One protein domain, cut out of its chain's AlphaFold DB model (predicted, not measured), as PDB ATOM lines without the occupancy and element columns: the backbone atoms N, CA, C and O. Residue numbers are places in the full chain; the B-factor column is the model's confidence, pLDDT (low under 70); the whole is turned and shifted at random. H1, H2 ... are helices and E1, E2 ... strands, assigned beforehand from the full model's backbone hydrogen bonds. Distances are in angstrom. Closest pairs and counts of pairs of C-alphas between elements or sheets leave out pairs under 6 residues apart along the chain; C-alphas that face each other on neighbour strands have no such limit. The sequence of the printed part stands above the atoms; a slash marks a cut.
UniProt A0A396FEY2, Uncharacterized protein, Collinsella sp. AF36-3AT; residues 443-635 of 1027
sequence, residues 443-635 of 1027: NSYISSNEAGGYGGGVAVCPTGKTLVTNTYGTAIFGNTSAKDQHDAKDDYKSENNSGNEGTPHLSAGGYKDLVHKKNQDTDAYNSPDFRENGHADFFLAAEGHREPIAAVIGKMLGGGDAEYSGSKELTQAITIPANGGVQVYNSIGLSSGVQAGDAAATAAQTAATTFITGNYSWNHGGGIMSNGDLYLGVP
ATOM      1  N   ASN A 443      -9.516 -56.043 -37.572       98.12
ATOM      2  CA  ASN A 443     -10.736 -56.168 -38.379       98.12
ATOM      3  C   ASN A 443     -11.271 -54.798 -38.825       98.12
ATOM      4  O   ASN A 443     -12.442 -54.470 -38.602       98.12
ATOM      5  N   SER A 444     -10.386 -53.975 -39.392       98.50
ATOM      6  CA  SER A 444     -10.673 -52.572 -39.677       98.50
ATOM      7  C   SER A 444     -11.016 -52.284 -41.133       98.50
ATOM      8  O   SER A 444     -10.473 -52.879 -42.062       98.50
ATOM      9  N   TYR A 445     -11.917 -51.325 -41.313       98.56
ATOM     10  CA  TYR A 445     -12.326 -50.760 -42.591       98.56
ATOM     11  C   TYR A 445     -11.977 -49.266 -42.597       98.56
ATOM     12  O   TYR A 445     -12.616 -48.479 -41.892       98.56
ATOM     13  N   ILE A 446     -10.944 -48.892 -43.354       98.81
ATOM     14  CA  ILE A 446     -10.381 -47.539 -43.440       98.81
ATOM     15  C   ILE A 446     -10.671 -46.968 -44.831       98.81
ATOM     16  O   ILE A 446      -9.988 -47.272 -45.809       98.81
ATOM     17  N   SER A 447     -11.713 -46.147 -44.935       98.38
ATOM     18  CA  SER A 447     -12.174 -45.620 -46.224       98.38
ATOM     19  C   SER A 447     -12.842 -44.260 -46.088       98.38
ATOM     20  O   SER A 447     -13.311 -43.903 -45.009       98.38
ATOM     21  N   SER A 448     -12.953 -43.521 -47.194       97.19
ATOM     22  CA  SER A 448     -13.631 -42.219 -47.243       97.19
ATOM     23  C   SER A 448     -13.032 -41.185 -46.285       97.19
ATOM     24  O   SER A 448     -13.731 -40.281 -45.843       97.19
ATOM     25  N   ASN A 449     -11.760 -41.334 -45.922       98.44
ATOM     26  CA  ASN A 449     -11.027 -40.332 -45.163       98.44
ATOM     27  C   ASN A 449     -10.301 -39.380 -46.124       98.44
ATOM     28  O   ASN A 449      -9.986 -39.738 -47.266       98.44
ATOM     29  N   GLU A 450     -10.016 -38.176 -45.650       97.31
ATOM     30  CA  GLU A 450      -9.417 -37.105 -46.439       97.31
ATOM     31  C   GLU A 450      -8.196 -36.508 -45.734       97.31
ATOM     32  O   GLU A 450      -8.209 -36.224 -44.535       97.31
ATOM     33  N   ALA A 451      -7.128 -36.314 -46.501       96.44
ATOM     34  CA  ALA A 451      -5.943 -35.577 -46.098       96.44
ATOM     35  C   ALA A 451      -5.703 -34.437 -47.095       96.44
ATOM     36  O   ALA A 451      -5.613 -34.680 -48.299       96.44
ATOM     37  N   GLY A 452      -5.553 -33.203 -46.607       94.56
ATOM     38  CA  GLY A 452      -5.146 -32.071 -47.453       94.56
ATOM     39  C   GLY A 452      -3.697 -32.183 -47.957       94.56
ATOM     40  O   GLY A 452      -3.317 -31.540 -48.935       94.56
ATOM     41  N   GLY A 453      -2.894 -33.025 -47.310       93.94
ATOM     42  CA  GLY A 453      -1.607 -33.551 -47.749       93.94
ATOM     43  C   GLY A 453      -1.753 -34.955 -48.346       93.94
ATOM     44  O   GLY A 453      -2.402 -35.138 -49.373       93.94
ATOM     45  N   TYR A 454      -1.133 -35.957 -47.719       94.38
ATOM     46  CA  TYR A 454      -1.032 -37.339 -48.228       94.38
ATOM     47  C   TYR A 454      -1.522 -38.384 -47.227       94.38
ATOM     48  O   TYR A 454      -1.597 -38.114 -46.030       94.38
ATOM     49  N   GLY A 455      -1.833 -39.589 -47.713       95.88
ATOM     50  CA  GLY A 455      -2.303 -40.689 -46.874       95.88
ATOM     51  C   GLY A 455      -3.639 -40.375 -46.217       95.88
ATOM     52  O   GLY A 455      -3.738 -40.378 -44.996       95.88
ATOM     53  N   GLY A 456      -4.672 -40.087 -47.011       97.50
ATOM     54  CA  GLY A 456      -6.040 -39.945 -46.510       97.50
ATOM     55  C   GLY A 456      -6.445 -41.124 -45.627       97.50
ATOM     56  O   GLY A 456      -6.994 -40.911 -44.553       97.50
ATOM     57  N   GLY A 457      -6.100 -42.353 -46.025       98.25
ATOM     58  CA  GLY A 457      -6.283 -43.544 -45.194       98.25
ATOM     59  C   GLY A 457      -5.297 -43.587 -44.027       98.25
ATOM     60  O   GLY A 457      -5.677 -43.386 -42.871       98.25
ATOM     61  N   VAL A 458      -4.030 -43.863 -44.338       98.31
ATOM     62  CA  VAL A 458      -2.943 -44.015 -43.364       98.31
ATOM     63  C   VAL A 458      -1.714 -43.218 -43.798       98.31
ATOM     64  O   VAL A 458      -1.296 -43.286 -44.955       98.31
ATOM     65  N   ALA A 459      -1.100 -42.514 -42.851       96.56
ATOM     66  CA  ALA A 459       0.172 -41.824 -43.004       96.56
ATOM     67  C   ALA A 459       1.162 -42.211 -41.887       96.56
ATOM     68  O   ALA A 459       0.755 -42.436 -40.744       96.56
ATOM     69  N   VAL A 460       2.459 -42.305 -42.201       93.56
ATOM     70  CA  VAL A 460       3.507 -42.751 -41.263       93.56
ATOM     71  C   VAL A 460       4.818 -41.954 -41.417       93.56
ATOM     72  O   VAL A 460       5.228 -41.633 -42.533       93.56
ATOM     73  N   CYS A 461       5.488 -41.685 -40.292       81.50
ATOM     74  CA  CYS A 461       6.755 -40.948 -40.129       81.50
ATOM     75  C   CYS A 461       7.803 -41.842 -39.388       81.50
ATOM     76  O   CYS A 461       7.404 -42.737 -38.638       81.50
ATOM     77  N   PRO A 462       9.130 -41.636 -39.542       63.56
ATOM     78  CA  PRO A 462      10.193 -42.647 -39.394       63.56
ATOM     79  C   PRO A 462      10.461 -43.262 -38.010       63.56
ATOM     80  O   PRO A 462      11.347 -44.110 -37.904       63.56
ATOM     81  N   THR A 463       9.808 -42.837 -36.926       71.81
ATOM     82  CA  THR A 463      10.255 -43.235 -35.575       71.81
ATOM     83  C   THR A 463       9.739 -44.601 -35.097       71.81
ATOM     84  O   THR A 463      10.236 -45.093 -34.086       71.81
ATOM     85  N   GLY A 464       8.810 -45.243 -35.814       80.31
ATOM     86  CA  GLY A 464       8.231 -46.541 -35.443       80.31
ATOM     87  C   GLY A 464       8.118 -47.544 -36.595       80.31
ATOM     88  O   GLY A 464       8.430 -47.246 -37.750       80.31
ATOM     89  N   LYS A 465       7.683 -48.767 -36.274       90.75
ATOM     90  CA  LYS A 465       7.417 -49.842 -37.244       90.75
ATOM     91  C   LYS A 465       5.967 -49.832 -37.709       90.75
ATOM     92  O   LYS A 465       5.070 -49.553 -36.923       90.75
ATOM     93  N   THR A 466       5.719 -50.229 -38.955       95.06
ATOM     94  CA  THR A 466       4.362 -50.381 -39.493       95.06
ATOM     95  C   THR A 466       4.110 -51.744 -40.136       95.06
ATOM     96  O   THR A 466       4.888 -52.218 -40.963       95.06
ATOM     97  N   LEU A 467       2.977 -52.359 -39.801       95.94
ATOM     98  CA  LEU A 467       2.458 -53.568 -40.436       95.94
ATOM     99  C   LEU A 467       1.074 -53.309 -41.031       95.94
ATOM    100  O   LEU A 467       0.183 -52.838 -40.328       95.94
ATOM    101  N   VAL A 468       0.876 -53.730 -42.280       96.69
ATOM    102  CA  VAL A 468      -0.436 -53.808 -42.933       96.69
ATOM    103  C   VAL A 468      -0.640 -55.215 -43.490       96.69
ATOM    104  O   VAL A 468       0.124 -55.667 -44.343       96.69
ATOM    105  N   THR A 469      -1.668 -55.912 -43.006       94.88
ATOM    106  CA  THR A 469      -2.006 -57.292 -43.400       94.88
ATOM    107  C   THR A 469      -3.521 -57.483 -43.532       94.88
ATOM    108  O   THR A 469      -4.305 -56.613 -43.147       94.88
ATOM    109  N   ASN A 470      -3.951 -58.638 -44.042       93.19
ATOM    110  CA  ASN A 470      -5.353 -59.049 -44.129       93.19
ATOM    111  C   ASN A 470      -5.830 -59.886 -42.931       93.19
ATOM    112  O   ASN A 470      -7.030 -59.925 -42.645       93.19
ATOM    113  N   THR A 471      -4.924 -60.581 -42.236       92.31
ATOM    114  CA  THR A 471      -5.295 -61.516 -41.160       92.31
ATOM    115  C   THR A 471      -5.627 -60.748 -39.887       92.31
ATOM    116  O   THR A 471      -4.777 -60.038 -39.352       92.31
ATOM    117  N   TYR A 472      -6.888 -60.836 -39.441       94.19
ATOM    118  CA  TYR A 472      -7.480 -59.884 -38.482       94.19
ATOM    119  C   TYR A 472      -7.167 -58.425 -38.847       94.19
ATOM    120  O   TYR A 472      -6.997 -57.576 -37.977       94.19
ATOM    121  N   GLY A 473      -7.000 -58.171 -40.142       94.06
ATOM    122  CA  GLY A 473      -6.246 -57.042 -40.641       94.06
ATOM    123  C   GLY A 473      -7.107 -55.854 -40.992       94.06
ATOM    124  O   GLY A 473      -8.110 -55.571 -40.332       94.06
ATOM    125  N   THR A 474      -6.702 -55.154 -42.042       96.62
ATOM    126  CA  THR A 474      -7.362 -53.926 -42.470       96.62
ATOM    127  C   THR A 474      -7.675 -53.935 -43.959       96.62
ATOM    128  O   THR A 474      -7.018 -54.613 -44.751       96.62
ATOM    129  N   ALA A 475      -8.704 -53.192 -44.336       98.31
ATOM    130  CA  ALA A 475      -8.943 -52.762 -45.702       98.31
ATOM    131  C   ALA A 475      -8.769 -51.251 -45.781       98.31
ATOM    132  O   ALA A 475      -9.449 -50.527 -45.054       98.31
ATOM    133  N   ILE A 476      -7.866 -50.795 -46.651       98.62
ATOM    134  CA  ILE A 476      -7.551 -49.380 -46.851       98.62
ATOM    135  C   ILE A 476      -7.784 -49.054 -48.323       98.62
ATOM    136  O   ILE A 476      -7.027 -49.500 -49.181       98.62
ATOM    137  N   PHE A 477      -8.860 -48.331 -48.617       98.31
ATOM    138  CA  PHE A 477      -9.229 -47.984 -49.990       98.31
ATOM    139  C   PHE A 477     -10.209 -46.813 -50.031       98.31
ATOM    140  O   PHE A 477     -10.897 -46.523 -49.047       98.31
ATOM    141  N   GLY A 478     -10.346 -46.171 -51.191       97.56
ATOM    142  CA  GLY A 478     -11.330 -45.105 -51.395       97.56
ATOM    143  C   GLY A 478     -11.103 -43.887 -50.494       97.56
ATOM    144  O   GLY A 478     -12.061 -43.198 -50.139       97.56
ATOM    145  N   ASN A 479      -9.863 -43.649 -50.064       98.12
ATOM    146  CA  ASN A 479      -9.480 -42.436 -49.352       98.12
ATOM    147  C   ASN A 479      -9.003 -41.365 -50.341       98.12
ATOM    148  O   ASN A 479      -8.787 -41.625 -51.525       98.12
ATOM    149  N   THR A 480      -8.853 -40.133 -49.864       95.88
ATOM    150  CA  THR A 480      -8.444 -39.002 -50.700       95.88
ATOM    151  C   THR A 480      -7.253 -38.259 -50.106       95.88
ATOM    152  O   THR A 480      -7.182 -38.025 -48.902       95.88
ATOM    153  N   SER A 481      -6.309 -37.907 -50.972       92.94
ATOM    154  CA  SER A 481      -5.186 -37.009 -50.697       92.94
ATOM    155  C   SER A 481      -5.253 -35.786 -51.618       92.94
ATOM    156  O   SER A 481      -6.163 -35.677 -52.445       92.94
ATOM    157  N   ALA A 482      -4.281 -34.878 -51.520       87.31
ATOM    158  CA  ALA A 482      -4.122 -33.725 -52.401       87.31
ATOM    159  C   ALA A 482      -4.087 -34.116 -53.897       87.31
ATOM    160  O   ALA A 482      -3.086 -34.649 -54.391       87.31
ATOM    161  N   LYS A 483      -5.182 -33.832 -54.621       68.38
ATOM    162  CA  LYS A 483      -5.375 -34.209 -56.037       68.38
ATOM    163  C   LYS A 483      -4.746 -33.217 -57.024       68.38
ATOM    164  O   LYS A 483      -4.036 -33.642 -57.929       68.38
ATOM    165  N   ASP A 484      -4.953 -31.913 -56.821       70.31
ATOM    166  CA  ASP A 484      -4.536 -30.846 -57.748       70.31
ATOM    167  C   ASP A 484      -3.314 -30.089 -57.212       70.31
ATOM    168  O   ASP A 484      -3.396 -28.979 -56.684       70.31
ATOM    169  N   GLN A 485      -2.156 -30.745 -57.278       78.44
ATOM    170  CA  GLN A 485      -0.916 -30.228 -56.704       78.44
ATOM    171  C   GLN A 485      -0.293 -29.157 -57.607       78.44
ATOM    172  O   GLN A 485      -0.012 -29.413 -58.780       78.44
ATOM    173  N   HIS A 486      -0.075 -27.959 -57.069       71.12
ATOM    174  CA  HIS A 486       0.365 -26.799 -57.851       71.12
ATOM    175  C   HIS A 486       1.579 -26.111 -57.226       71.12
ATOM    176  O   HIS A 486       2.635 -26.102 -57.845       71.12
ATOM    177  N   ASP A 487       1.440 -25.594 -56.001       75.88
ATOM    178  CA  ASP A 487       2.503 -24.916 -55.253       75.88
ATOM    179  C   ASP A 487       2.275 -25.118 -53.743       75.88
ATOM    180  O   ASP A 487       1.407 -24.471 -53.148       75.88
ATOM    181  N   ALA A 488       3.040 -26.010 -53.103       81.75
ATOM    182  CA  ALA A 488       3.108 -26.054 -51.638       81.75
ATOM    183  C   ALA A 488       3.633 -24.704 -51.101       81.75
ATOM    184  O   ALA A 488       4.560 -24.123 -51.674       81.75
ATOM    185  N   LYS A 489       3.032 -24.178 -50.024       79.94
ATOM    186  CA  LYS A 489       3.309 -22.819 -49.521       79.94
ATOM    187  C   LYS A 489       3.941 -22.813 -48.135       79.94
ATOM    188  O   LYS A 489       3.304 -23.183 -47.155       79.94
ATOM    189  N   ASP A 490       5.143 -22.251 -48.070       78.00
ATOM    190  CA  ASP A 490       5.868 -21.931 -46.835       78.00
ATOM    191  C   ASP A 490       5.461 -20.542 -46.303       78.00
ATOM    192  O   ASP A 490       6.191 -19.558 -46.435       78.00
ATOM    193  N   ASP A 491       4.227 -20.422 -45.803       88.06
ATOM    194  CA  ASP A 491       3.675 -19.169 -45.264       88.06
ATOM    195  C   ASP A 491       2.917 -19.343 -43.935       88.06
ATOM    196  O   ASP A 491       2.075 -18.510 -43.580       88.06
ATOM    197  N   TYR A 492       3.225 -20.413 -43.193       89.62
ATOM    198  CA  TYR A 492       2.604 -20.710 -41.901       89.62
ATOM    199  C   TYR A 492       2.827 -19.590 -40.873       89.62
ATOM    200  O   TYR A 492       3.924 -19.054 -40.707       89.62
ATOM    201  N   LYS A 493       1.761 -19.261 -40.141       90.31
ATOM    202  CA  LYS A 493       1.729 -18.253 -39.080       90.31
ATOM    203  C   LYS A 493       1.241 -18.889 -37.786       90.31
ATOM    204  O   LYS A 493       0.047 -19.138 -37.610       90.31
ATOM    205  N   SER A 494       2.174 -19.079 -36.855       87.81
ATOM    206  CA  SER A 494       1.910 -19.694 -35.550       87.81
ATOM    207  C   SER A 494       0.865 -18.941 -34.722       87.81
ATOM    208  O   SER A 494       0.023 -19.560 -34.080       87.81
ATOM    209  N   GLU A 495       0.842 -17.608 -34.748       86.31
ATOM    210  CA  GLU A 495      -0.034 -16.807 -33.873       86.31
ATOM    211  C   GLU A 495      -1.518 -17.190 -33.970       86.31
ATOM    212  O   GLU A 495      -2.239 -17.162 -32.974       86.31
ATOM    213  N   ASN A 496      -1.968 -17.591 -35.157       85.75
ATOM    214  CA  ASN A 496      -3.370 -17.852 -35.458       85.75
ATOM    215  C   ASN A 496      -3.615 -19.196 -36.163       85.75
ATOM    216  O   ASN A 496      -4.711 -19.380 -36.686       85.75
ATOM    217  N   ASN A 497      -2.630 -20.105 -36.192       90.88
ATOM    218  CA  ASN A 497      -2.708 -21.382 -36.917       90.88
ATOM    219  C   ASN A 497      -3.214 -21.203 -38.360       90.88
ATOM    220  O   ASN A 497      -4.180 -21.834 -38.783       90.88
ATOM    221  N   SER A 498      -2.610 -20.267 -39.098       91.38
ATOM    222  CA  SER A 498      -3.015 -19.934 -40.472       91.38
ATOM    223  C   SER A 498      -1.844 -20.001 -41.453       91.38
ATOM    224  O   SER A 498      -0.707 -20.218 -41.043       91.38
ATOM    225  N   GLY A 499      -2.108 -19.812 -42.749       88.62
ATOM    226  CA  GLY A 499      -1.127 -20.087 -43.810       88.62
ATOM    227  C   GLY A 499      -1.022 -21.587 -44.094       88.62
ATOM    228  O   GLY A 499      -1.828 -22.355 -43.583       88.62
ATOM    229  N   ASN A 500      -0.065 -22.024 -44.903       88.44
ATOM    230  CA  ASN A 500       0.017 -23.401 -45.393       88.44
ATOM    231  C   ASN A 500      -1.256 -23.843 -46.151       88.44
ATOM    232  O   ASN A 500      -1.806 -24.916 -45.925       88.44
ATOM    233  N   GLU A 501      -1.736 -22.961 -47.029       86.88
ATOM    234  CA  GLU A 501      -2.920 -23.141 -47.896       86.88
ATOM    235  C   GLU A 501      -2.510 -23.562 -49.326       86.88
ATOM    236  O   GLU A 501      -3.199 -23.277 -50.307       86.88
ATOM    237  N   GLY A 502      -1.292 -24.094 -49.485       85.50
ATOM    238  CA  GLY A 502      -0.824 -24.653 -50.755       85.50
ATOM    239  C   GLY A 502      -1.466 -26.010 -51.031       85.50
ATOM    240  O   GLY A 502      -2.119 -26.583 -50.176       85.50
ATOM    241  N   THR A 503      -1.278 -26.578 -52.215       88.38
ATOM    242  CA  THR A 503      -1.712 -27.961 -52.471       88.38
ATOM    243  C   THR A 503      -0.523 -28.730 -53.027       88.38
ATOM    244  O   THR A 503      -0.050 -28.365 -54.109       88.38
ATOM    245  N   PRO A 504      -0.005 -29.746 -52.308       91.44
ATOM    246  CA  PRO A 504      -0.494 -30.316 -51.034       91.44
ATOM    247  C   PRO A 504      -0.242 -29.440 -49.783       91.44
ATOM    248  O   PRO A 504       0.657 -28.597 -49.784       91.44
ATOM    249  N   HIS A 505      -0.991 -29.691 -48.698       92.06
ATOM    250  CA  HIS A 505      -0.723 -29.144 -47.357       92.06
ATOM    251  C   HIS A 505       0.401 -29.929 -46.651       92.06
ATOM    252  O   HIS A 505       0.148 -30.912 -45.950       92.06
ATOM    253  N   LEU A 506       1.651 -29.501 -46.826       90.50
ATOM    254  CA  LEU A 506       2.824 -30.113 -46.182       90.50
ATOM    255  C   LEU A 506       2.981 -29.653 -44.726       90.50
ATOM    256  O   LEU A 506       2.539 -28.567 -44.370       90.50
ATOM    257  N   SER A 507       3.603 -30.455 -43.872       89.62
ATOM    258  CA  SER A 507       3.885 -30.126 -42.471       89.62
ATOM    259  C   SER A 507       4.727 -28.849 -42.365       89.62
ATOM    260  O   SER A 507       5.863 -28.790 -42.849       89.62
ATOM    261  N   ALA A 508       4.215 -27.825 -41.668       85.19
ATOM    262  CA  ALA A 508       4.985 -26.595 -41.479       85.19
ATOM    263  C   ALA A 508       6.208 -26.762 -40.560       85.19
ATOM    264  O   ALA A 508       7.144 -25.963 -40.621       85.19
ATOM    265  N   GLY A 509       6.262 -27.842 -39.774       74.00
ATOM    266  CA  GLY A 509       7.444 -28.255 -39.016       74.00
ATOM    267  C   GLY A 509       8.641 -28.672 -39.884       74.00
ATOM    268  O   GLY A 509       9.719 -28.947 -39.354       74.00
ATOM    269  N   GLY A 510       8.481 -28.737 -41.209       62.69
ATOM    270  CA  GLY A 510       9.558 -28.962 -42.176       62.69
ATOM    271  C   GLY A 510      10.209 -27.687 -42.736       62.69
ATOM    272  O   GLY A 510      11.239 -27.789 -43.411       62.69
ATOM    273  N   TYR A 511       9.650 -26.497 -42.474       64.38
ATOM    274  CA  TYR A 511      10.099 -25.235 -43.078       64.38
ATOM    275  C   TYR A 511      11.416 -24.683 -42.486       64.38
ATOM    276  O   TYR A 511      11.969 -25.200 -41.509       64.38
ATOM    277  N   LYS A 512      12.001 -23.674 -43.154       52.88
ATOM    278  CA  LYS A 512      13.367 -23.177 -42.880       52.88
ATOM    279  C   LYS A 512      13.518 -22.656 -41.438       52.88
ATOM    280  O   LYS A 512      12.592 -22.101 -40.868       52.88
ATOM    281  N   ASP A 513      14.723 -22.825 -40.889       52.50
ATOM    282  CA  ASP A 513      15.181 -22.335 -39.571       52.50
ATOM    283  C   ASP A 513      14.776 -23.137 -38.309       52.50
ATOM    284  O   ASP A 513      15.107 -22.731 -37.193       52.50
ATOM    285  N   LEU A 514      14.177 -24.328 -38.453       55.88
ATOM    286  CA  LEU A 514      13.945 -25.265 -37.337       55.88
ATOM    287  C   LEU A 514      15.139 -26.214 -37.095       55.88
ATOM    288  O   LEU A 514      15.759 -26.716 -38.036       55.88
ATOM    289  N   VAL A 515      15.457 -26.472 -35.817       49.38
ATOM    290  CA  VAL A 515      16.579 -27.337 -35.380       49.38
ATOM    291  C   VAL A 515      16.282 -28.833 -35.598       49.38
ATOM    292  O   VAL A 515      17.194 -29.584 -35.938       49.38
ATOM    293  N   HIS A 516      15.016 -29.250 -35.477       56.75
ATOM    294  CA  HIS A 516      14.533 -30.610 -35.758       56.75
ATOM    295  C   HIS A 516      13.494 -30.547 -36.883       56.75
ATOM    296  O   HIS A 516      12.385 -30.068 -36.665       56.75
ATOM    297  N   LYS A 517      13.863 -30.966 -38.096       64.50
ATOM    298  CA  LYS A 517      13.009 -30.816 -39.281       64.50
ATOM    299  C   LYS A 517      12.072 -32.009 -39.450       64.50
ATOM    300  O   LYS A 517      12.524 -33.150 -39.493       64.50
ATOM    301  N   LYS A 518      10.781 -31.722 -39.604       70.94
ATOM    302  CA  LYS A 518       9.733 -32.652 -40.045       70.94
ATOM    303  C   LYS A 518       9.494 -32.466 -41.562       70.94
ATOM    304  O   LYS A 518       8.404 -32.050 -41.936       70.94
ATOM    305  N   ASN A 519      10.520 -32.650 -42.407       77.88
ATOM    306  CA  ASN A 519      10.505 -32.301 -43.847       77.88
ATOM    307  C   ASN A 519      10.478 -33.500 -44.817       77.88
ATOM    308  O   ASN A 519      10.644 -33.312 -46.023       77.88
ATOM    309  N   GLN A 520      10.313 -34.730 -44.325       87.00
ATOM    310  CA  GLN A 520      10.333 -35.938 -45.162       87.00
ATOM    311  C   GLN A 520       9.159 -35.970 -46.161       87.00
ATOM    312  O   GLN A 520       9.273 -36.505 -47.262       87.00
ATOM    313  N   ASP A 521       8.040 -35.343 -45.811       89.38
ATOM    314  CA  ASP A 521       6.897 -35.103 -46.694       89.38
ATOM    315  C   ASP A 521       7.224 -34.155 -47.863       89.38
ATOM    316  O   ASP A 521       6.746 -34.350 -48.982       89.38
ATOM    317  N   THR A 522       8.097 -33.171 -47.634       88.00
ATOM    318  CA  THR A 522       8.619 -32.263 -48.662       88.00
ATOM    319  C   THR A 522       9.508 -33.014 -49.647       88.00
ATOM    320  O   THR A 522       9.405 -32.804 -50.857       88.00
ATOM    321  N   ASP A 523      10.347 -33.930 -49.161       88.06
ATOM    322  CA  ASP A 523      11.177 -34.775 -50.026       88.06
ATOM    323  C   ASP A 523      10.314 -35.714 -50.880       88.06
ATOM    324  O   ASP A 523      10.545 -35.845 -52.086       88.06
ATOM    325  N   ALA A 524       9.259 -36.286 -50.289       90.00
ATOM    326  CA  ALA A 524       8.268 -37.070 -51.015       90.00
ATOM    327  C   ALA A 524       7.546 -36.238 -52.090       90.00
ATOM    328  O   ALA A 524       7.454 -36.663 -53.238       90.00
ATOM    329  N   TYR A 525       7.098 -35.020 -51.767       88.94
ATOM    330  CA  TYR A 525       6.477 -34.109 -52.736       88.94
ATOM    331  C   TYR A 525       7.407 -33.735 -53.901       88.94
ATOM    332  O   TYR A 525       6.961 -33.638 -55.050       88.94
ATOM    333  N   ASN A 526       8.700 -33.543 -53.627       88.75
ATOM    334  CA  ASN A 526       9.690 -33.177 -54.639       88.75
ATOM    335  C   ASN A 526      10.042 -34.329 -55.593       88.75
ATOM    336  O   ASN A 526      10.561 -34.060 -56.679       88.75
ATOM    337  N   SER A 527       9.745 -35.583 -55.239       89.75
ATOM    338  CA  SER A 527       9.904 -36.728 -56.138       89.75
ATOM    339  C   SER A 527       8.725 -36.826 -57.121       89.75
ATOM    340  O   SER A 527       7.589 -37.042 -56.693       89.75
ATOM    341  N   PRO A 528       8.954 -36.716 -58.449       87.50
ATOM    342  CA  PRO A 528       7.905 -36.942 -59.443       87.50
ATOM    343  C   PRO A 528       7.357 -38.369 -59.387       87.50
ATOM    344  O   PRO A 528       6.145 -38.549 -59.413       87.50
ATOM    345  N   ASP A 529       8.238 -39.364 -59.220       85.50
ATOM    346  CA  ASP A 529       7.841 -40.768 -59.096       85.50
ATOM    347  C   ASP A 529       6.895 -40.960 -57.913       85.50
ATOM    348  O   ASP A 529       5.920 -41.698 -58.011       85.50
ATOM    349  N   PHE A 530       7.144 -40.273 -56.801       87.31
ATOM    350  CA  PHE A 530       6.263 -40.359 -55.649       87.31
ATOM    351  C   PHE A 530       4.934 -39.641 -55.874       87.31
ATOM    352  O   PHE A 530       3.861 -40.197 -55.643       87.31
ATOM    353  N   ARG A 531       5.007 -38.398 -56.351       86.69
ATOM    354  CA  ARG A 531       3.849 -37.524 -56.535       86.69
ATOM    355  C   ARG A 531       2.848 -38.067 -57.553       86.69
ATOM    356  O   ARG A 531       1.644 -37.925 -57.351       86.69
ATOM    357  N   GLU A 532       3.346 -38.656 -58.636       85.50
ATOM    358  CA  GLU A 532       2.545 -39.078 -59.789       85.50
ATOM    359  C   GLU A 532       2.032 -40.522 -59.666       85.50
ATOM    360  O   GLU A 532       1.073 -40.883 -60.345       85.50
ATOM    361  N   ASN A 533       2.599 -41.336 -58.765       84.69
ATOM    362  CA  ASN A 533       2.209 -42.734 -58.571       84.69
ATOM    363  C   ASN A 533       1.520 -42.953 -57.210       84.69
ATOM    364  O   ASN A 533       2.069 -43.646 -56.363       84.69
ATOM    365  N   GLY A 534       0.327 -42.366 -57.027       85.50
ATOM    366  CA  GLY A 534      -0.696 -42.712 -56.017       85.50
ATOM    367  C   GLY A 534      -0.270 -42.787 -54.536       85.50
ATOM    368  O   GLY A 534       0.455 -43.679 -54.132       85.50
ATOM    369  N   HIS A 535      -0.834 -41.942 -53.666       93.00
ATOM    370  CA  HIS A 535      -0.491 -41.854 -52.225       93.00
ATOM    371  C   HIS A 535      -1.705 -41.593 -51.314       93.00
ATOM    372  O   HIS A 535      -1.569 -41.098 -50.193       93.00
ATOM    373  N   ALA A 536      -2.913 -41.880 -51.802       95.62
ATOM    374  CA  ALA A 536      -4.149 -41.560 -51.095       95.62
ATOM    375  C   ALA A 536      -4.458 -42.518 -49.939       95.62
ATOM    376  O   ALA A 536      -4.958 -42.086 -48.901       95.62
ATOM    377  N   ASP A 537      -4.162 -43.806 -50.093       97.88
ATOM    378  CA  ASP A 537      -4.562 -44.825 -49.123       97.88
ATOM    379  C   ASP A 537      -3.466 -45.095 -48.096       97.88
ATOM    380  O   ASP A 537      -3.756 -45.180 -46.904       97.88
ATOM    381  N   PHE A 538      -2.206 -45.147 -48.531       97.38
ATOM    382  CA  PHE A 538      -1.075 -45.337 -47.632       97.38
ATOM    383  C   PHE A 538       0.098 -44.443 -48.032       97.38
ATOM    384  O   PHE A 538       0.563 -44.480 -49.170       97.38
ATOM    385  N   PHE A 539       0.591 -43.658 -47.081       95.75
ATOM    386  CA  PHE A 539       1.711 -42.742 -47.246       95.75
ATOM    387  C   PHE A 539       2.740 -42.977 -46.141       95.75
ATOM    388  O   PHE A 539       2.414 -42.951 -44.958       95.75
ATOM    389  N   LEU A 540       3.998 -43.177 -46.505       95.25
ATOM    390  CA  LEU A 540       5.101 -43.231 -45.556       95.25
ATOM    391  C   LEU A 540       6.271 -42.442 -46.118       95.25
ATOM    392  O   LEU A 540       6.691 -42.682 -47.254       95.25
ATOM    393  N   ALA A 541       6.816 -41.549 -45.295       91.81
ATOM    394  CA  ALA A 541       8.026 -40.805 -45.607       91.81
ATOM    395  C   ALA A 541       8.985 -40.795 -44.405       91.81
ATOM    396  O   ALA A 541       8.650 -40.356 -43.309       91.81
ATOM    397  N   ALA A 542      10.182 -41.316 -44.638       88.88
ATOM    398  CA  ALA A 542      11.258 -41.556 -43.691       88.88
ATOM    399  C   ALA A 542      12.618 -41.433 -44.404       88.88
ATOM    400  O   ALA A 542      12.674 -41.372 -45.632       88.88
ATOM    401  N   GLU A 543      13.725 -41.402 -43.656       83.75
ATOM    402  CA  GLU A 543      15.073 -41.292 -44.229       83.75
ATOM    403  C   GLU A 543      16.134 -42.067 -43.430       83.75
ATOM    404  O   GLU A 543      16.074 -42.176 -42.209       83.75
ATOM    405  N   GLY A 544      17.152 -42.588 -44.125       82.75
ATOM    406  CA  GLY A 544      18.368 -43.123 -43.502       82.75
ATOM    407  C   GLY A 544      18.276 -44.525 -42.880       82.75
ATOM    408  O   GLY A 544      19.247 -44.962 -42.253       82.75
ATOM    409  N   HIS A 545      17.178 -45.264 -43.063       87.25
ATOM    410  CA  HIS A 545      17.017 -46.599 -42.480       87.25
ATOM    411  C   HIS A 545      17.725 -47.691 -43.293       87.25
ATOM    412  O   HIS A 545      17.720 -47.704 -44.524       87.25
ATOM    413  N   ARG A 546      18.336 -48.644 -42.575       87.94
ATOM    414  CA  ARG A 546      19.024 -49.823 -43.144       87.94
ATOM    415  C   ARG A 546      18.259 -51.128 -42.953       87.94
ATOM    416  O   ARG A 546      18.592 -52.117 -43.594       87.94
ATOM    417  N   GLU A 547      17.262 -51.110 -42.079       89.00
ATOM    418  CA  GLU A 547      16.346 -52.215 -41.812       89.00
ATOM    419  C   GLU A 547      14.935 -51.795 -42.247       89.00
ATOM    420  O   GLU A 547      14.633 -50.599 -42.193       89.00
ATOM    421  N   PRO A 548      14.070 -52.735 -42.666       91.50
ATOM    422  CA  PRO A 548      12.689 -52.422 -43.011       91.50
ATOM    423  C   PRO A 548      11.931 -51.810 -41.827       91.50
ATOM    424  O   PRO A 548      11.969 -52.350 -40.719       91.50
ATOM    425  N   ILE A 549      11.190 -50.733 -42.086       92.12
ATOM    426  CA  ILE A 549      10.325 -50.045 -41.114       92.12
ATOM    427  C   ILE A 549       8.838 -50.195 -41.426       92.12
ATOM    428  O   ILE A 549       8.028 -50.058 -40.517       92.12
ATOM    429  N   ALA A 550       8.461 -50.551 -42.660       94.75
ATOM    430  CA  ALA A 550       7.098 -50.986 -42.961       94.75
ATOM    431  C   ALA A 550       7.051 -52.287 -43.774       94.75
ATOM    432  O   ALA A 550       7.942 -52.578 -44.577       94.75
ATOM    433  N   ALA A 551       5.995 -53.067 -43.552       95.06
ATOM    434  CA  ALA A 551       5.620 -54.209 -44.372       95.06
ATOM    435  C   ALA A 551       4.142 -54.094 -44.761       95.06
ATOM    436  O   ALA A 551       3.282 -53.949 -43.890       95.06
ATOM    437  N   VAL A 552       3.858 -54.165 -46.063       95.69
ATOM    438  CA  VAL A 552       2.495 -54.077 -46.610       95.69
ATOM    439  C   VAL A 552       2.212 -55.308 -47.463       95.69
ATOM    440  O   VAL A 552       2.978 -55.604 -48.383       95.69
ATOM    441  N   ILE A 553       1.129 -56.019 -47.147       94.38
ATOM    442  CA  ILE A 553       0.609 -57.164 -47.910       94.38
ATOM    443  C   ILE A 553      -0.464 -56.681 -48.895       94.38
ATOM    444  O   ILE A 553      -1.226 -55.768 -48.584       94.38
ATOM    445  N   GLY A 554      -0.526 -57.281 -50.090       94.00
ATOM    446  CA  GLY A 554      -1.462 -56.857 -51.143       94.00
ATOM    447  C   GLY A 554      -2.926 -57.217 -50.881       94.00
ATOM    448  O   GLY A 554      -3.826 -56.568 -51.395       94.00
ATOM    449  N   LYS A 555      -3.188 -58.231 -50.057       93.00
ATOM    450  CA  LYS A 555      -4.532 -58.633 -49.641       93.00
ATOM    451  C   LYS A 555      -5.002 -57.728 -48.519       93.00
ATOM    452  O   LYS A 555      -4.250 -57.422 -47.595       93.00
ATOM    453  N   MET A 556      -6.289 -57.424 -48.538       95.75
ATOM    454  CA  MET A 556      -6.959 -56.722 -47.453       95.75
ATOM    455  C   MET A 556      -7.920 -57.628 -46.681       95.75
ATOM    456  O   MET A 556      -8.181 -58.778 -47.054       95.75
ATOM    457  N   LEU A 557      -8.448 -57.105 -45.573       97.00
ATOM    458  CA  LEU A 557      -9.514 -57.740 -44.803       97.00
ATOM    459  C   LEU A 557     -10.637 -58.255 -45.724       97.00
ATOM    460  O   LEU A 557     -11.027 -57.596 -46.682       97.00
ATOM    461  N   GLY A 558     -11.156 -59.452 -45.445       94.38
ATOM    462  CA  GLY A 558     -12.129 -60.123 -46.318       94.38
ATOM    463  C   GLY A 558     -11.500 -60.935 -47.459       94.38
ATOM    464  O   GLY A 558     -12.217 -61.660 -48.143       94.38
ATOM    465  N   GLY A 559     -10.172 -60.879 -47.631       91.12
ATOM    466  CA  GLY A 559      -9.403 -61.762 -48.516       91.12
ATOM    467  C   GLY A 559      -9.309 -61.313 -49.975       91.12
ATOM    468  O   GLY A 559      -8.676 -62.008 -50.771       91.12
ATOM    469  N   GLY A 560      -9.915 -60.174 -50.320       92.19
ATOM    470  CA  GLY A 560      -9.790 -59.558 -51.640       92.19
ATOM    471  C   GLY A 560      -8.426 -58.899 -51.855       92.19
ATOM    472  O   GLY A 560      -7.741 -58.541 -50.893       92.19
ATOM    473  N   ASP A 561      -8.045 -58.749 -53.123       95.00
ATOM    474  CA  ASP A 561      -6.904 -57.922 -53.520       95.00
ATOM    475  C   ASP A 561      -7.220 -56.452 -53.213       95.00
ATOM    476  O   ASP A 561      -8.324 -55.988 -53.500       95.00
ATOM    477  N   ALA A 562      -6.282 -55.738 -52.595       96.38
ATOM    478  CA  ALA A 562      -6.383 -54.296 -52.409       96.38
ATOM    479  C   ALA A 562      -5.997 -53.533 -53.685       96.38
ATOM    480  O   ALA A 562      -6.176 -52.319 -53.739       96.38
ATOM    481  N   GLU A 563      -5.463 -54.214 -54.702       97.19
ATOM    482  CA  GLU A 563      -5.088 -53.630 -55.992       97.19
ATOM    483  C   GLU A 563      -4.133 -52.439 -55.814       97.19
ATOM    484  O   GLU A 563      -4.272 -51.392 -56.452       97.19
ATOM    485  N   TYR A 564      -3.181 -52.575 -54.883       97.69
ATOM    486  CA  TYR A 564      -2.261 -51.495 -54.560       97.69
ATOM    487  C   TYR A 564      -1.302 -51.229 -55.714       97.69
ATOM    488  O   TYR A 564      -0.556 -52.105 -56.166       97.69
ATOM    489  N   SER A 565      -1.253 -49.964 -56.107       97.06
ATOM    490  CA  SER A 565      -0.256 -49.414 -57.013       97.06
ATOM    491  C   SER A 565       0.298 -48.116 -56.444       97.06
ATOM    492  O   SER A 565      -0.392 -47.401 -55.714       97.06
ATOM    493  N   GLY A 566       1.553 -47.824 -56.762       96.12
ATOM    494  CA  GLY A 566       2.135 -46.538 -56.437       96.12
ATOM    495  C   GLY A 566       3.647 -46.510 -56.576       96.12
ATOM    496  O   GLY A 566       4.185 -46.969 -57.584       96.12
ATOM    497  N   SER A 567       4.345 -45.977 -55.579       94.88
ATOM    498  CA  SER A 567       5.799 -45.805 -55.600       94.88
ATOM    499  C   SER A 567       6.468 -46.215 -54.296       94.88
ATOM    500  O   SER A 567       5.850 -46.286 -53.236       94.88
ATOM    501  N   LYS A 568       7.768 -46.482 -54.384       94.31
ATOM    502  CA  LYS A 568       8.604 -46.955 -53.291       94.31
ATOM    503  C   LYS A 568       9.982 -46.306 -53.350       94.31
ATOM    504  O   LYS A 568      10.537 -46.108 -54.433       94.31
ATOM    505  N   GLU A 569      10.536 -46.004 -52.180       93.06
ATOM    506  CA  GLU A 569      11.867 -45.412 -51.992       93.06
ATOM    507  C   GLU A 569      12.107 -44.178 -52.882       93.06
ATOM    508  O   GLU A 569      13.196 -43.994 -53.428       93.06
ATOM    509  N   LEU A 570      11.059 -43.368 -53.077       89.56
ATOM    510  CA  LEU A 570      11.011 -42.155 -53.906       89.56
ATOM    511  C   LEU A 570      11.422 -42.312 -55.383       89.56
ATOM    512  O   LEU A 570      11.538 -41.298 -56.067       89.56
ATOM    513  N   THR A 571      11.685 -43.527 -55.872       89.75
ATOM    514  CA  THR A 571      12.404 -43.741 -57.148       89.75
ATOM    515  C   THR A 571      11.863 -44.890 -57.993       89.75
ATOM    516  O   THR A 571      12.279 -45.068 -59.136       89.75
ATOM    517  N   GLN A 572      10.972 -45.719 -57.443       90.62
ATOM    518  CA  GLN A 572      10.504 -46.930 -58.107       90.62
ATOM    519  C   GLN A 572       8.979 -47.006 -58.093       90.62
ATOM    520  O   GLN A 572       8.382 -47.081 -57.024       90.62
ATOM    521  N   ALA A 573       8.354 -47.081 -59.269       94.00
ATOM    522  CA  ALA A 573       6.947 -47.461 -59.380       94.00
ATOM    523  C   ALA A 573       6.754 -48.944 -59.017       94.00
ATOM    524  O   ALA A 573       7.562 -49.800 -59.397       94.00
ATOM    525  N   ILE A 574       5.685 -49.255 -58.286       95.44
ATOM    526  CA  ILE A 574       5.391 -50.599 -57.789       95.44
ATOM    527  C   ILE A 574       3.903 -50.940 -57.884       95.44
ATOM    528  O   ILE A 574       3.029 -50.078 -57.836       95.44
ATOM    529  N   THR A 575       3.630 -52.239 -57.943       95.88
ATOM    530  CA  THR A 575       2.324 -52.841 -57.660       95.88
ATOM    531  C   THR A 575       2.531 -53.954 -56.647       95.88
ATOM    532  O   THR A 575       3.552 -54.644 -56.708       95.88
ATOM    533  N   ILE A 576       1.578 -54.165 -55.744       93.69
ATOM    534  CA  ILE A 576       1.641 -55.264 -54.775       93.69
ATOM    535  C   ILE A 576       0.572 -56.289 -55.166       93.69
ATOM    536  O   ILE A 576      -0.610 -55.978 -55.053       93.69
ATOM    537  N   PRO A 577       0.948 -57.496 -55.628       90.19
ATOM    538  CA  PRO A 577      -0.023 -58.553 -55.906       90.19
ATOM    539  C   PRO A 577      -0.802 -58.931 -54.642       90.19
ATOM    540  O   PRO A 577      -0.217 -58.912 -53.560       90.19
ATOM    541  N   ALA A 578      -2.050 -59.394 -54.772       88.19
ATOM    542  CA  ALA A 578      -2.899 -59.838 -53.658       88.19
ATOM    543  C   ALA A 578      -2.168 -60.653 -52.566       88.19
ATOM    544  O   ALA A 578      -2.376 -60.466 -51.378       88.19
ATOM    545  N   ASN A 579      -1.288 -61.579 -52.935       83.75
ATOM    546  CA  ASN A 579      -0.563 -62.421 -51.970       83.75
ATOM    547  C   ASN A 579       0.940 -62.114 -51.940       83.75
ATOM    548  O   ASN A 579       1.741 -62.898 -51.442       83.75
ATOM    549  N   GLY A 580       1.339 -60.992 -52.523       87.75
ATOM    550  CA  GLY A 580       2.672 -60.446 -52.369       87.75
ATOM    551  C   GLY A 580       2.771 -59.595 -51.108       87.75
ATOM    552  O   GLY A 580       1.777 -59.237 -50.474       87.75
ATOM    553  N   GLY A 581       4.002 -59.225 -50.782       91.25
ATOM    554  CA  GLY A 581       4.290 -58.239 -49.757       91.25
ATOM    555  C   GLY A 581       5.531 -57.441 -50.119       91.25
ATOM    556  O   GLY A 581       6.400 -57.922 -50.848       91.25
ATOM    557  N   VAL A 582       5.611 -56.215 -49.616       93.00
ATOM    558  CA  VAL A 582       6.747 -55.321 -49.849       93.00
ATOM    559  C   VAL A 582       7.378 -54.904 -48.528       93.00
ATOM    560  O   VAL A 582       6.683 -54.579 -47.569       93.00
ATOM    561  N   GLN A 583       8.710 -54.905 -48.493       94.44
ATOM    562  CA  GLN A 583       9.498 -54.283 -47.428       94.44
ATOM    563  C   GLN A 583       9.761 -52.834 -47.779       94.44
ATOM    564  O   GLN A 583      10.211 -52.569 -48.892       94.44
ATOM    565  N   VAL A 584       9.563 -51.925 -46.839       93.94
ATOM    566  CA  VAL A 584       9.801 -50.494 -47.028       93.94
ATOM    567  C   VAL A 584      10.859 -50.039 -46.043       93.94
ATOM    568  O   VAL A 584      10.763 -50.335 -44.850       93.94
ATOM    569  N   TYR A 585      11.859 -49.324 -46.545       92.81
ATOM    570  CA  TYR A 585      12.951 -48.789 -45.742       92.81
ATOM    571  C   TYR A 585      12.735 -47.316 -45.429       92.81
ATOM    572  O   TYR A 585      12.917 -46.917 -44.288       92.81
ATOM    573  N   ASN A 586      12.344 -46.507 -46.414       90.81
ATOM    574  CA  ASN A 586      12.262 -45.059 -46.239       90.81
ATOM    575  C   ASN A 586      10.963 -44.472 -46.776       90.81
ATOM    576  O   ASN A 586      10.437 -43.542 -46.191       90.81
ATOM    577  N   SER A 587      10.415 -44.959 -47.886       93.44
ATOM    578  CA  SER A 587       9.154 -44.383 -48.367       93.44
ATOM    579  C   SER A 587       8.317 -45.333 -49.191       93.44
ATOM    580  O   SER A 587       8.829 -46.177 -49.932       93.44
ATOM    581  N   ILE A 588       7.006 -45.162 -49.072       95.62
ATOM    582  CA  ILE A 588       6.027 -45.799 -49.940       95.62
ATOM    583  C   ILE A 588       4.800 -44.891 -50.067       95.62
ATOM    584  O   ILE A 588       4.348 -44.293 -49.090       95.62
ATOM    585  N   GLY A 589       4.282 -44.764 -51.280       95.69
ATOM    586  CA  GLY A 589       2.989 -44.157 -51.568       95.69
ATOM    587  C   GLY A 589       2.150 -45.201 -52.281       95.69
ATOM    588  O   GLY A 589       2.622 -45.766 -53.265       95.69
ATOM    589  N   LEU A 590       0.959 -45.504 -51.764       97.25
ATOM    590  CA  LEU A 590       0.023 -46.437 -52.385       97.25
ATOM    591  C   LEU A 590      -1.358 -45.814 -52.551       97.25
ATOM    592  O   LEU A 590      -1.852 -45.065 -51.702       97.25
ATOM    593  N   SER A 591      -2.012 -46.199 -53.639       96.75
ATOM    594  CA  SER A 591      -3.455 -46.082 -53.833       96.75
ATOM    595  C   SER A 591      -4.033 -47.439 -54.216       96.75
ATOM    596  O   SER A 591      -3.387 -48.233 -54.907       96.75
ATOM    597  N   SER A 592      -5.236 -47.707 -53.733       97.88
ATOM    598  CA  SER A 592      -6.009 -48.905 -54.027       97.88
ATOM    599  C   SER A 592      -6.870 -48.685 -55.271       97.88
ATOM    600  O   SER A 592      -7.517 -47.645 -55.416       97.88
ATOM    601  N   GLY A 593      -6.903 -49.677 -56.162       97.44
ATOM    602  CA  GLY A 593      -7.877 -49.725 -57.259       97.44
ATOM    603  C   GLY A 593      -9.318 -49.935 -56.778       97.44
ATOM    604  O   GLY A 593     -10.260 -49.507 -57.449       97.44
ATOM    605  N   VAL A 594      -9.490 -50.501 -55.580       98.00
ATOM    606  CA  VAL A 594     -10.785 -50.881 -55.013       98.00
ATOM    607  C   VAL A 594     -11.628 -49.656 -54.673       98.00
ATOM    608  O   VAL A 594     -11.180 -48.704 -54.032       98.00
ATOM    609  N   GLN A 595     -12.901 -49.716 -55.045       95.88
ATOM    610  CA  GLN A 595     -13.910 -48.712 -54.747       95.88
ATOM    611  C   GLN A 595     -15.014 -49.276 -53.847       95.88
ATOM    612  O   GLN A 595     -15.269 -50.481 -53.768       95.88
ATOM    613  N   ALA A 596     -15.713 -48.377 -53.155       93.88
ATOM    614  CA  ALA A 596     -16.891 -48.753 -52.384       93.88
ATOM    615  C   ALA A 596     -17.946 -49.407 -53.296       93.88
ATOM    616  O   ALA A 596     -18.328 -48.849 -54.322       93.88
ATOM    617  N   GLY A 597     -18.430 -50.586 -52.895       93.88
ATOM    618  CA  GLY A 597     -19.373 -51.395 -53.674       93.88
ATOM    619  C   GLY A 597     -18.729 -52.534 -54.467       93.88
ATOM    620  O   GLY A 597     -19.439 -53.465 -54.851       93.88
ATOM    621  N   ASP A 598     -17.404 -52.534 -54.641       97.81
ATOM    622  CA  ASP A 598     -16.701 -53.674 -55.228       97.81
ATOM    623  C   ASP A 598     -16.850 -54.928 -54.356       97.81
ATOM    624  O   ASP A 598     -17.103 -54.864 -53.147       97.81
ATOM    625  N   ALA A 599     -16.667 -56.104 -54.960       97.56
ATOM    626  CA  ALA A 599     -16.780 -57.375 -54.243       97.56
ATOM    627  C   ALA A 599     -15.782 -57.463 -53.074       97.56
ATOM    628  O   ALA A 599     -16.142 -57.910 -51.984       97.56
ATOM    629  N   ALA A 600     -14.552 -56.982 -53.286       96.69
ATOM    630  CA  ALA A 600     -13.506 -56.958 -52.270       96.69
ATOM    631  C   ALA A 600     -13.861 -55.998 -51.115       96.69
ATOM    632  O   ALA A 600     -13.791 -56.389 -49.950       96.69
ATOM    633  N   ALA A 601     -14.347 -54.790 -51.429       97.69
ATOM    634  CA  ALA A 601     -14.851 -53.825 -50.449       97.69
ATOM    635  C   ALA A 601     -16.035 -54.377 -49.636       97.69
ATOM    636  O   ALA A 601     -16.076 -54.251 -48.412       97.69
ATOM    637  N   THR A 602     -16.982 -55.044 -50.300       97.75
ATOM    638  CA  THR A 602     -18.159 -55.657 -49.665       97.75
ATOM    639  C   THR A 602     -17.759 -56.790 -48.715       97.75
ATOM    640  O   THR A 602     -18.302 -56.908 -47.612       97.75
ATOM    641  N   ALA A 603     -16.786 -57.618 -49.110       97.38
ATOM    642  CA  ALA A 603     -16.237 -58.670 -48.258       97.38
ATOM    643  C   ALA A 603     -15.520 -58.083 -47.030       97.38
ATOM    644  O   ALA A 603     -15.760 -58.540 -45.910       97.38
ATOM    645  N   ALA A 604     -14.714 -57.034 -47.224       97.62
ATOM    646  CA  ALA A 604     -14.049 -56.313 -46.142       97.62
ATOM    647  C   ALA A 604     -15.055 -55.713 -45.153       97.62
ATOM    648  O   ALA A 604     -14.965 -55.964 -43.954       97.62
ATOM    649  N   GLN A 605     -16.063 -54.991 -45.654       96.88
ATOM    650  CA  GLN A 605     -17.139 -54.421 -44.842       96.88
ATOM    651  C   GLN A 605     -17.880 -55.504 -44.051       96.88
ATOM    652  O   GLN A 605     -18.207 -55.315 -42.882       96.88
ATOM    653  N   THR A 606     -18.125 -56.659 -44.673       96.56
ATOM    654  CA  THR A 606     -18.782 -57.791 -44.014       96.56
ATOM    655  C   THR A 606     -17.922 -58.370 -42.893       96.56
ATOM    656  O   THR A 606     -18.477 -58.833 -41.900       96.56
ATOM    657  N   ALA A 607     -16.598 -58.385 -43.033       97.31
ATOM    658  CA  ALA A 607     -15.677 -58.911 -42.028       97.31
ATOM    659  C   ALA A 607     -15.340 -57.901 -40.913       97.31
ATOM    660  O   ALA A 607     -14.977 -58.319 -39.815       97.31
ATOM    661  N   ALA A 608     -15.470 -56.601 -41.179       98.19
ATOM    662  CA  ALA A 608     -15.052 -55.545 -40.269       98.19
ATOM    663  C   ALA A 608     -15.893 -55.463 -38.985       98.19
ATOM    664  O   ALA A 608     -17.114 -55.636 -38.988       98.19
ATOM    665  N   THR A 609     -15.218 -55.139 -37.883       98.44
ATOM    666  CA  THR A 609     -15.832 -54.719 -36.612       98.44
ATOM    667  C   THR A 609     -15.330 -53.350 -36.147       98.44
ATOM    668  O   THR A 609     -15.876 -52.788 -35.199       98.44
ATOM    669  N   THR A 610     -14.342 -52.783 -36.840       98.81
ATOM    670  CA  THR A 610     -13.774 -51.461 -36.573       98.81
ATOM    671  C   THR A 610     -13.884 -50.608 -37.836       98.81
ATOM    672  O   THR A 610     -13.420 -51.011 -38.900       98.81
ATOM    673  N   PHE A 611     -14.470 -49.419 -37.740       98.81
ATOM    674  CA  PHE A 611     -14.663 -48.511 -38.870       98.81
ATOM    675  C   PHE A 611     -13.951 -47.186 -38.609       98.81
ATOM    676  O   PHE A 611     -14.215 -46.528 -37.603       98.81
ATOM    677  N   ILE A 612     -13.062 -46.798 -39.524       98.88
ATOM    678  CA  ILE A 612     -12.334 -45.526 -39.492       98.88
ATOM    679  C   ILE A 612     -12.651 -44.799 -40.797       98.88
ATOM    680  O   ILE A 612     -12.032 -45.066 -41.830       98.88
ATOM    681  N   THR A 613     -13.679 -43.951 -40.783       98.50
ATOM    682  CA  THR A 613     -14.248 -43.384 -42.015       98.50
ATOM    683  C   THR A 613     -14.651 -41.921 -41.877       98.50
ATOM    684  O   THR A 613     -14.984 -41.459 -40.791       98.50
ATOM    685  N   GLY A 614     -14.620 -41.165 -42.976       97.31
ATOM    686  CA  GLY A 614     -15.055 -39.761 -42.984       97.31
ATOM    687  C   GLY A 614     -14.153 -38.803 -42.200       97.31
ATOM    688  O   GLY A 614     -14.512 -37.648 -42.012       97.31
ATOM    689  N   ASN A 615     -13.000 -39.250 -41.699       98.62
ATOM    690  CA  ASN A 615     -12.110 -38.389 -40.928       98.62
ATOM    691  C   ASN A 615     -11.284 -37.491 -41.853       98.62
ATOM    692  O   ASN A 615     -10.902 -37.894 -42.952       98.62
ATOM    693  N   TYR A 616     -10.963 -36.297 -41.365       97.94
ATOM    694  CA  TYR A 616     -10.200 -35.288 -42.080       97.94
ATOM    695  C   TYR A 616      -8.928 -34.906 -41.323       97.94
ATOM    696  O   TYR A 616      -8.948 -34.679 -40.108       97.94
ATOM    697  N   SER A 617      -7.835 -34.727 -42.056       97.31
ATOM    698  CA  SER A 617      -6.667 -34.002 -41.568       97.31
ATOM    699  C   SER A 617      -6.248 -32.905 -42.537       97.31
ATOM    700  O   SER A 617      -6.219 -33.113 -43.750       97.31
ATOM    701  N   TRP A 618      -5.886 -31.739 -41.996       95.50
ATOM    702  CA  TRP A 618      -5.333 -30.645 -42.787       95.50
ATOM    703  C   TRP A 618      -4.076 -31.079 -43.536       95.50
ATOM    704  O   TRP A 618      -3.995 -30.845 -44.737       95.50
ATOM    705  N   ASN A 619      -3.151 -31.745 -42.840       93.62
ATOM    706  CA  ASN A 619      -1.921 -32.297 -43.398       93.62
ATOM    707  C   ASN A 619      -2.122 -33.762 -43.818       93.62
ATOM    708  O   ASN A 619      -2.808 -34.029 -44.799       93.62
ATOM    709  N   HIS A 620      -1.544 -34.728 -43.111       95.00
ATOM    710  CA  HIS A 620      -1.501 -36.139 -43.502       95.00
ATOM    711  C   HIS A 620      -2.350 -37.023 -42.580       95.00
ATOM    712  O   HIS A 620      -2.669 -36.663 -41.445       95.00
ATOM    713  N   GLY A 621      -2.704 -38.220 -43.052       97.00
ATOM    714  CA  GLY A 621      -3.359 -39.222 -42.208       97.00
ATOM    715  C   GLY A 621      -4.777 -38.825 -41.820       97.00
ATOM    716  O   GLY A 621      -5.050 -38.565 -40.649       97.00
ATOM    717  N   GLY A 622      -5.691 -38.773 -42.790       97.81
ATOM    718  CA  GLY A 622      -7.106 -38.499 -42.514       97.81
ATOM    719  C   GLY A 622      -7.673 -39.504 -41.507       97.81
ATOM    720  O   GLY A 622      -8.167 -39.119 -40.448       97.81
ATOM    721  N   GLY A 623      -7.510 -40.799 -41.787       98.56
ATOM    722  CA  GLY A 623      -7.849 -41.890 -40.879       98.56
ATOM    723  C   GLY A 623      -6.835 -42.038 -39.745       98.56
ATOM    724  O   GLY A 623      -7.183 -41.850 -38.579       98.56
ATOM    725  N   ILE A 624      -5.586 -42.377 -40.076       98.69
ATOM    726  CA  ILE A 624      -4.506 -42.609 -39.101       98.69
ATOM    727  C   ILE A 624      -3.234 -41.876 -39.531       98.69
ATOM    728  O   ILE A 624      -2.808 -42.002 -40.674       98.69
ATOM    729  N   MET A 625      -2.582 -41.186 -38.594       96.56
ATOM    730  CA  MET A 625      -1.205 -40.704 -38.723       96.56
ATOM    731  C   MET A 625      -0.333 -41.318 -37.619       96.56
ATOM    732  O   MET A 625      -0.690 -41.246 -36.447       96.56
ATOM    733  N   SER A 626       0.817 -41.906 -37.948       95.50
ATOM    734  CA  SER A 626       1.693 -42.533 -36.949       95.50
ATOM    735  C   SER A 626       3.138 -42.073 -37.055       95.50
ATOM    736  O   SER A 626       3.791 -42.266 -38.073       95.50
ATOM    737  N   ASN A 627       3.668 -41.537 -35.961       91.81
ATOM    738  CA  ASN A 627       5.106 -41.467 -35.712       91.81
ATOM    739  C   ASN A 627       5.568 -42.693 -34.894       91.81
ATOM    740  O   ASN A 627       6.737 -43.064 -34.940       91.81
ATOM    741  N   GLY A 628       4.676 -43.308 -34.112       93.12
ATOM    742  CA  GLY A 628       4.968 -44.500 -33.312       93.12
ATOM    743  C   GLY A 628       4.806 -45.811 -34.082       93.12
ATOM    744  O   GLY A 628       4.775 -45.832 -35.315       93.12
ATOM    745  N   ASP A 629       4.682 -46.913 -33.343       94.38
ATOM    746  CA  ASP A 629       4.445 -48.224 -33.944       94.38
ATOM    747  C   ASP A 629       2.967 -48.409 -34.313       94.38
ATOM    748  O   ASP A 629       2.069 -48.155 -33.503       94.38
ATOM    749  N   LEU A 630       2.721 -48.930 -35.512       97.00
ATOM    750  CA  LEU A 630       1.393 -49.132 -36.076       97.00
ATOM    751  C   LEU A 630       1.222 -50.561 -36.601       97.00
ATOM    752  O   LEU A 630       1.853 -50.967 -37.573       97.00
ATOM    753  N   TYR A 631       0.308 -51.320 -36.011       97.25
ATOM    754  CA  TYR A 631       0.032 -52.699 -36.402       97.25
ATOM    755  C   TYR A 631      -1.431 -52.844 -36.822       97.25
ATOM    756  O   TYR A 631      -2.342 -52.847 -35.992       97.25
ATOM    757  N   LEU A 632      -1.659 -52.951 -38.132       97.81
ATOM    758  CA  LEU A 632      -2.978 -53.119 -38.738       97.81
ATOM    759  C   LEU A 632      -3.198 -54.597 -39.084       97.81
ATOM    760  O   LEU A 632      -3.050 -55.013 -40.236       97.81
ATOM    761  N   GLY A 633      -3.518 -55.384 -38.055       95.19
ATOM    762  CA  GLY A 633      -3.684 -56.836 -38.099       95.19
ATOM    763  C   GLY A 633      -2.554 -57.627 -37.452       95.19
ATOM    764  O   GLY A 633      -1.740 -57.086 -36.705       95.19
ATOM    765  N   VAL A 634      -2.522 -58.935 -37.724       93.56
ATOM    766  CA  VAL A 634      -1.506 -59.849 -37.179       93.56
ATOM    767  C   VAL A 634      -0.536 -60.342 -38.255       93.56
ATOM    768  O   VAL A 634      -0.934 -60.531 -39.409       93.56
ATOM    769  N   PRO A 635       0.731 -60.611 -37.898       90.62
ATOM    770  CA  PRO A 635       1.668 -61.253 -38.811       90.62
ATOM    771  C   PRO A 635       1.166 -62.651 -39.192       90.62
ATOM    772  O   PRO A 635       0.948 -63.503 -38.330       90.62
TER     773      PRO A 635
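What this domain is: This is residues 443 to 635 of the 1027 residues of an uncharacterized protein of Collinsella sp. AF36-3AT (UniProt A0A396FEY2). With little regular structure, a sandwich sets E8 E7 E10 E5 E2 E12 face to face with E9 E6 E3 E13, both mixed; H1 and H2 cover the larger sheet. Parallel E4 E1 E11, under H3, makes one end, the loop 477-519 the other. The 193 printed residues, 73 in 3 named helices and 13 named strands, are mixed-class and compact: radius of gyration of the C-alphas 15.8 A, spans 47 by 35 by 27 A.

Where its parts are: E1 is residues 444-447, from C-alpha (-10.673, -52.572, -39.677), then E2 458-460, E3 466-468, E4 474-476, H1 520-526, H2 528-532, E5 538-541, E6 550-553, E7 564-568, E8 572-576, E9 581-584, E10 587-592, H3 599-607, E11 610-613, E12 624-626, E13 629-632, ending at (-2.978, -53.119, -38.738).

How they stand to each other: Parallel E5 and E2 have N 539 and O 458 2.9 A apart. H1 and H2 are on the same face, heights 9.1 A and 7.9 A. Every helix O i to N i+4 pair is within hydrogen-bond range.

The domain as a whole: Link E4 to H1 is long; pLDDT is under 70 at residues 462, 483 and 510-517.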